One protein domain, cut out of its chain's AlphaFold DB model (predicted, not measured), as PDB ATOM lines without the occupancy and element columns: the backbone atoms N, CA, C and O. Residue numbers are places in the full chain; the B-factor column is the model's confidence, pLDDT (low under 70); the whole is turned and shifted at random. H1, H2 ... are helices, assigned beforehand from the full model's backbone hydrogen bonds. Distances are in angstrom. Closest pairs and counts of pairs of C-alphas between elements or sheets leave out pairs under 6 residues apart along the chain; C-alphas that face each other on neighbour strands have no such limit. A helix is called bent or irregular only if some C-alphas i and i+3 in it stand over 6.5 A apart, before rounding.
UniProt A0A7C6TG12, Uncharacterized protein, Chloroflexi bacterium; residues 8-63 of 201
ATOM      1  N   VAL A   8     191.800 195.238 195.638       94.25
ATOM      2  CA  VAL A   8     191.937 196.485 194.851       94.25
ATOM      3  C   VAL A   8     193.300 196.565 194.148       94.25
ATOM      4  O   VAL A   8     193.372 196.989 192.999       94.25
ATOM      5  N   GLY A   9     194.376 196.121 194.811       94.81
ATOM      6  CA  GLY A   9     195.720 196.099 194.222       94.81
ATOM      7  C   GLY A   9     195.857 195.120 193.051       94.81
ATOM      8  O   GLY A   9     196.477 195.454 192.048       94.81
ATOM      9  N   GLU A  10     195.236 193.945 193.148       95.00
ATOM     10  CA  GLU A  10     195.237 192.943 192.075       95.00
ATOM     11  C   GLU A  10     194.401 193.416 190.877       95.00
ATOM     12  O   GLU A  10     194.833 193.285 189.735       95.00
ATOM     13  N   LEU A  11     193.252 194.059 191.125       94.62
ATOM     14  CA  LEU A  11     192.441 194.666 190.066       94.62
ATOM     15  C   LEU A  11     193.214 195.762 189.315       94.62
ATOM     16  O   LEU A  11     193.172 195.808 188.087       94.62
ATOM     17  N   LEU A  12     193.940 196.625 190.035       95.31
ATOM     18  CA  LEU A  12     194.777 197.658 189.416       95.31
ATOM     19  C   LEU A  12     195.914 197.059 188.585       95.31
ATOM     20  O   LEU A  12     196.193 197.565 187.501       95.31
ATOM     21  N   LEU A  13     196.549 195.982 189.056       96.38
ATOM     22  CA  LEU A  13     197.591 195.293 188.295       96.38
ATOM     23  C   LEU A  13     197.045 194.768 186.961       96.38
ATOM     24  O   LEU A  13     197.652 195.001 185.917       96.38
ATOM     25  N   ILE A  14     195.882 194.113 186.985       95.44
ATOM     26  CA  ILE A  14     195.228 193.603 185.772       95.44
ATOM     27  C   ILE A  14     194.852 194.758 184.835       95.44
ATOM     28  O   ILE A  14     195.075 194.655 183.632       95.44
ATOM     29  N   LEU A  15     194.345 195.876 185.368       94.69
ATOM     30  CA  LEU A  15     194.016 197.063 184.575       94.69
ATOM     31  C   LEU A  15     195.246 197.628 183.850       94.69
ATOM     32  O   LEU A  15     195.166 197.935 182.665       94.69
ATOM     33  N   VAL A  16     196.387 197.738 184.538       96.81
ATOM     34  CA  VAL A  16     197.639 198.229 183.940       96.81
ATOM     35  C   VAL A  16     198.124 197.289 182.838       96.81
ATOM     36  O   VAL A  16     198.520 197.759 181.775       96.81
ATOM     37  N   ILE A  17     198.053 195.973 183.055       97.25
ATOM     38  CA  ILE A  17     198.418 194.980 182.035       97.25
ATOM     39  C   ILE A  17     197.485 195.089 180.823       97.25
ATOM     40  O   ILE A  17     197.958 195.143 179.691       97.25
ATOM     41  N   ALA A  18     196.171 195.188 181.038       96.44
ATOM     42  CA  ALA A  18     195.202 195.358 179.957       96.44
ATOM     43  C   ALA A  18     195.448 196.655 179.164       96.44
ATOM     44  O   ALA A  18     195.419 196.642 177.934       96.44
ATOM     45  N   MET A  19     195.761 197.758 179.853       96.56
ATOM     46  CA  MET A  19     196.135 199.025 179.218       96.56
ATOM     47  C   MET A  19     197.468 198.951 178.470       96.56
ATOM     48  O   MET A  19     197.630 199.673 177.498       96.56
ATOM     49  N   LEU A  20     198.418 198.111 178.880       96.69
ATOM     50  CA  LEU A  20     199.666 197.902 178.136       96.69
ATOM     51  C   LEU A  20     199.435 197.134 176.832       96.69
ATOM     52  O   LEU A  20     200.048 197.463 175.823       96.69
ATOM     53  N   VAL A  21     198.552 196.133 176.850       97.25
ATOM     54  CA  VAL A  21     198.237 195.311 175.671       97.25
ATOM     55  C   VAL A  21     197.403 196.092 174.655       97.25
ATOM     56  O   VAL A  21     197.697 196.071 173.466       97.25
ATOM     57  N   VAL A  22     196.356 196.779 175.119       95.88
ATOM     58  CA  VAL A  22     195.414 197.505 174.250       95.88
ATOM     59  C   VAL A  22     195.875 198.940 173.971       95.88
ATOM     60  O   VAL A  22     195.574 199.503 172.920       95.88
ATOM     61  N   GLY A  23     196.596 199.541 174.915       96.94
ATOM     62  CA  GLY A  23     196.950 200.957 174.937       96.94
ATOM     63  C   GLY A  23     196.023 201.777 175.856       96.94
ATOM     64  O   GLY A  23     194.799 201.584 175.837       96.94
ATOM     65  N   PRO A  24     196.560 202.735 176.642       94.94
ATOM     66  CA  PRO A  24     195.749 203.592 177.511       94.94
ATOM     67  C   PRO A  24     194.793 204.492 176.712       94.94
ATOM     68  O   PRO A  24     193.667 204.722 177.144       94.94
ATOM     69  N   GLU A  25     195.205 204.951 175.527       96.12
ATOM     70  CA  GLU A  25     194.389 205.805 174.653       96.12
ATOM     71  C   GLU A  25     193.157 205.060 174.127       96.12
ATOM     72  O   GLU A  25     192.036 205.553 174.247       96.12
ATOM     73  N   ARG A  26     193.341 203.823 173.645       95.00
ATOM     74  CA  ARG A  26     192.259 202.974 173.125       95.00
ATOM     75  C   ARG A  26     191.240 202.607 174.202       95.00
ATOM     76  O   ARG A  26     190.042 202.644 173.943       95.00
ATOM     77  N   MET A  27     191.685 202.291 175.422       95.12
ATOM     78  CA  MET A  27     190.767 202.018 176.537       95.12
ATOM     79  C   MET A  27     189.899 203.237 176.881       95.12
ATOM     80  O   MET A  27     188.695 203.092 177.097       95.12
ATOM     81  N   VAL A  28     190.487 204.439 176.898       93.75
ATOM     82  CA  VAL A  28     189.746 205.683 177.157       93.75
ATOM     83  C   VAL A  28     188.776 205.987 176.013       93.75
ATOM     84  O   VAL A  28     187.615 206.307 176.271       93.75
ATOM     85  N   GLU A  29     189.197 205.817 174.764       95.94
ATOM     86  CA  GLU A  29     188.348 206.009 173.588       95.94
ATOM     87  C   GLU A  29     187.123 205.077 173.600       95.94
ATOM     88  O   GLU A  29     185.980 205.546 173.513       95.94
ATOM     89  N   LEU A  30     187.348 203.773 173.805       95.75
ATOM     90  CA  LEU A  30     186.293 202.764 173.930       95.75
ATOM     91  C   LEU A  30     185.351 203.087 175.094       95.75
ATOM     92  O   LEU A  30     184.135 202.972 174.949       95.75
ATOM     93  N   SER A  31     185.881 203.558 176.228       94.25
ATOM     94  CA  SER A  31     185.058 203.953 177.376       94.25
ATOM     95  C   SER A  31     184.134 205.134 177.053       94.25
ATOM     96  O   SER A  31     182.973 205.141 177.466       94.25
ATOM     97  N   GLY A  32     184.601 206.098 176.251       97.19
ATOM     98  CA  GLY A  32     183.793 207.224 175.790       97.19
ATOM     99  C   GLY A  32     182.668 206.787 174.851       97.19
ATOM    100  O   GLY A  32     181.539 207.269 174.967       97.19
ATOM    101  N   GLN A  33     182.945 205.850 173.941       96.75
ATOM    102  CA  GLN A  33     181.934 205.283 173.044       96.75
ATOM    103  C   GLN A  33     180.898 204.448 173.815       96.75
ATOM    104  O   GLN A  33     179.696 204.691 173.686       96.75
ATOM    105  N   MET A  34     181.358 203.545 174.684       96.69
ATOM    106  CA  MET A  34     180.516 202.692 175.528       96.69
ATOM    107  C   MET A  34     179.659 203.517 176.498       96.69
ATOM    108  O   MET A  34     178.480 203.235 176.683       96.69
ATOM    109  N   GLY A  35     180.216 204.586 177.075       95.94
ATOM    110  CA  GLY A  35     179.491 205.493 177.961       95.94
ATOM    111  C   GLY A  35     178.367 206.240 177.243       95.94
ATOM    112  O   GLY A  35     177.250 206.310 177.754       95.94
ATOM    113  N   ARG A  36     178.618 206.736 176.023       97.00
ATOM    114  CA  ARG A  36     177.573 207.352 175.186       97.00
ATOM    115  C   ARG A  36     176.485 206.349 174.797       97.00
ATOM    116  O   ARG A  36     175.309 206.707 174.811       97.00
ATOM    117  N   MET A  37     176.862 205.109 174.476       97.00
ATOM    118  CA  MET A  37     175.911 204.028 174.194       97.00
ATOM    119  C   MET A  37     175.046 203.719 175.420       97.00
ATOM    120  O   MET A  37     173.824 203.682 175.307       97.00
ATOM    121  N   LEU A  38     175.656 203.573 176.598       97.31
ATOM    122  CA  LEU A  38     174.942 203.306 177.844       97.31
ATOM    123  C   LEU A  38     174.017 204.465 178.240       97.31
ATOM    124  O   LEU A  38     172.921 204.222 178.738       97.31
ATOM    125  N   ALA A  39     174.421 205.714 177.988       97.19
ATOM    126  CA  ALA A  39     173.588 206.887 178.242       97.19
ATOM    127  C   ALA A  39     172.316 206.876 177.378       97.19
ATOM    128  O   ALA A  39     171.217 207.042 177.904       97.19
ATOM    129  N   LYS A  40     172.457 206.594 176.075       96.50
ATOM    130  CA  LYS A  40     171.323 206.448 175.149       96.50
ATOM    131  C   LYS A  40     170.438 205.259 175.510       96.50
ATOM    132  O   LYS A  40     169.220 205.390 175.537       96.50
ATOM    133  N   PHE A  41     171.046 204.119 175.843       96.69
ATOM    134  CA  PHE A  41     170.315 202.932 176.282       96.69
ATOM    135  C   PHE A  41     169.499 203.212 177.545       96.69
ATOM    136  O   PHE A  41     168.348 202.799 177.631       96.69
ATOM    137  N   ARG A  42     170.069 203.939 178.511       96.12
ATOM    138  CA  ARG A  42     169.371 204.338 179.736       96.12
ATOM    139  C   ARG A  42     168.186 205.254 179.437       96.12
ATOM    140  O   ARG A  42     167.108 204.995 179.949       96.12
ATOM    141  N   GLU A  43     168.354 206.260 178.583       95.69
ATOM    142  CA  GLU A  43     167.261 207.161 178.189       95.69
ATOM    143  C   GLU A  43     166.115 206.414 177.486       95.69
ATOM    144  O   GLU A  43     164.947 206.584 177.833       95.69
ATOM    145  N   GLN A  44     166.444 205.514 176.556       96.50
ATOM    146  CA  GLN A  44     165.447 204.676 175.883       96.50
ATOM    147  C   GLN A  44     164.778 203.690 176.847       96.50
ATOM    148  O   GLN A  44     163.560 203.524 176.814       96.50
ATOM    149  N   SER A  45     165.551 203.078 177.748       95.12
ATOM    150  CA  SER A  45     165.024 202.185 178.787       95.12
ATOM    151  C   SER A  45     164.087 202.918 179.742       95.12
ATOM    152  O   SER A  45     163.078 202.348 180.158       95.12
ATOM    153  N   ASP A  46     164.381 204.177 180.074       95.44
ATOM    154  CA  ASP A  46     163.539 205.013 180.927       95.44
ATOM    155  C   ASP A  46     162.203 205.341 180.237       95.44
ATOM    156  O   ASP A  46     161.158 205.271 180.892       95.44
ATOM    157  N   SER A  47     162.205 205.619 178.923       92.75
ATOM    158  CA  SER A  47     160.969 205.803 178.136       92.75
ATOM    159  C   SER A  47     160.124 204.533 178.125       92.75
ATOM    160  O   SER A  47     158.966 204.567 178.533       92.75
ATOM    161  N   ILE A  48     160.728 203.391 177.779       95.12
ATOM    162  CA  ILE A  48     160.041 202.090 177.742       95.12
ATOM    163  C   ILE A  48     159.483 201.739 179.124       95.12
ATOM    164  O   ILE A  48     158.342 201.306 179.252       95.12
ATOM    165  N   THR A  49     160.262 201.957 180.186       93.62
ATOM    166  CA  THR A  49     159.816 201.703 181.562       93.62
ATOM    167  C   THR A  49     158.647 202.609 181.948       93.62
ATOM    168  O   THR A  49     157.756 202.173 182.679       93.62
ATOM    169  N   ARG A  50     158.631 203.868 181.493       94.00
ATOM    170  CA  ARG A  50     157.520 204.797 181.730       94.00
ATOM    171  C   ARG A  50     156.267 204.362 180.974       94.00
ATOM    172  O   ARG A  50     155.222 204.274 181.606       94.00
ATOM    173  N   GLU A  51     156.387 204.038 179.691       91.88
ATOM    174  CA  GLU A  51     155.281 203.551 178.856       91.88
ATOM    175  C   GLU A  51     154.701 202.243 179.409       91.88
ATOM    176  O   GLU A  51     153.489 202.108 179.547       91.88
ATOM    177  N   PHE A  52     155.560 201.312 179.831       93.12
ATOM    178  CA  PHE A  52     155.138 200.071 180.476       93.12
ATOM    179  C   PHE A  52     154.399 200.344 181.791       93.12
ATOM    180  O   PHE A  52     153.340 199.779 182.033       93.12
ATOM    181  N   LYS A  53     154.906 201.245 182.642       92.00
ATOM    182  CA  LYS A  53     154.207 201.632 183.877       92.00
ATOM    183  C   LYS A  53     152.861 202.293 183.602       92.00
ATOM    184  O   LYS A  53     151.923 202.025 184.341       92.00
ATOM    185  N   GLU A  54     152.762 203.138 182.584       89.56
ATOM    186  CA  GLU A  54     151.515 203.810 182.210       89.56
ATOM    187  C   GLU A  54     150.480 202.810 181.685       89.56
ATOM    188  O   GLU A  54     149.357 202.789 182.179       89.56
ATOM    189  N   ALA A  55     150.885 201.904 180.790       86.56
ATOM    190  CA  ALA A  55     150.026 200.835 180.284       86.56
ATOM    191  C   ALA A  55     149.531 199.908 181.407       86.56
ATOM    192  O   ALA A  55     148.343 199.614 181.490       86.56
ATOM    193  N   PHE A  56     150.419 199.496 182.319       86.88
ATOM    194  CA  PHE A  56     150.029 198.657 183.455       86.88
ATOM    195  C   PHE A  56     149.180 199.403 184.485       86.88
ATOM    196  O   PHE A  56     148.318 198.792 185.101       86.88
ATOM    197  N   THR A  57     149.400 200.703 184.690       80.38
ATOM    198  CA  THR A  57     148.556 201.495 185.598       80.38
ATOM    199  C   THR A  57     147.149 201.653 185.024       80.38
ATOM    200  O   THR A  57     146.193 201.468 185.767       80.38
ATOM    201  N   LEU A  58     147.014 201.873 183.711       70.31
ATOM    202  CA  LEU A  58     145.714 201.912 183.031       70.31
ATOM    203  C   LEU A  58     144.958 200.576 183.139       70.31
ATOM    204  O   LEU A  58     143.765 200.581 183.419       70.31
ATOM    205  N   GLU A  59     145.649 199.441 182.999       63.03
ATOM    206  CA  GLU A  59     145.054 198.102 183.176       63.03
ATOM    207  C   GLU A  59     144.627 197.834 184.638       63.03
ATOM    208  O   GLU A  59     143.671 197.106 184.899       63.03
ATOM    209  N   LEU A  60     145.327 198.429 185.611       60.47
ATOM    210  CA  LEU A  60     145.016 198.321 187.041       60.47
ATOM    211  C   LEU A  60     143.942 199.326 187.495       60.47
ATOM    212  O   LEU A  60     143.279 199.087 188.501       60.47
ATOM    213  N   GLU A  61     143.728 200.428 186.776       56.81
ATOM    214  CA  GLU A  61     142.649 201.387 187.061       56.81
ATOM    215  C   GLU A  61     141.254 200.845 186.689       56.81
ATOM    216  O   GLU A  61     140.269 201.268 187.294       56.81
ATOM    217  N   ASP A  62     141.166 199.830 185.818       56.62
ATOM    218  CA  ASP A  62     139.953 199.014 185.621       56.62
ATOM    219  C   ASP A  62     139.762 197.932 186.719       56.62
ATOM    220  O   ASP A  62     138.754 197.221 186.744       56.62
ATOM    221  N   GLY A  63     140.697 197.831 187.673       54.41
ATOM    222  CA  GLY A  63     140.716 196.865 188.773       54.41
ATOM    223  C   GLY A  63     141.129 197.484 190.113       54.41
ATOM    224  O   GLY A  63     142.184 197.165 190.640       54.41
TER     225      GLY A  63
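AT A GLANCE: This is residues 8 to 63 of the 201 residues of an uncharacterized protein of Chloroflexi bacterium (UniProt A0A7C6TG12). One very long helix, H2, makes the length of the model, and a much shorter helix, H1, meets it near one end, forming an L with one long and one short arm. The corner of the L lies at the tight link by Gly 23, and most of the long arm, residues 29 to 63, stands free. The printed part has 56 residues with two named helices, H1 then H2 along the chain, and no named strand; the class is all helix. The whole is extended, with a radius of gyration of the C-alphas of 20.3 A, and it spans 60 by 23 by 11 A.

IN THESE COORDINATES: H2, residues 24 to 61, measures 54.0 A from first to last C-alpha. It begins with C-alpha 24 at (195.749, 203.592, 177.511) and ends with C-alpha 61 at (142.649, 201.387, 187.061). H1, residues 8 to 22, measures 20.9 A and begins with C-alpha 8 at (191.937, 196.485, 194.851). Neither helix is bent.

HOW THE PARTS SIT: H2 and H1 are close but not clearly touching, with 1 pair of C-alphas within 8 A. The closest C-alphas are those of Met 19 and Met 27, 6.7 A apart. The lines of the two helices stand at a steep tilt of 67 degrees, and they run opposite ways. Their centres are 28.9 A apart. Residues 8 to 14 of H1 stand free. In H1 and H2, every O i to N i+4 pair is within hydrogen-bond range.

THE WHOLE: The two C-alphas farthest apart are those of Leu 20 and Asp 62, at 60.2 A. The printed part has no cut, and the link from H1 to H2 is tight, with 1 residue between them. The mean pLDDT of the printed part is 91.1; residues 59 to 63 are under 70.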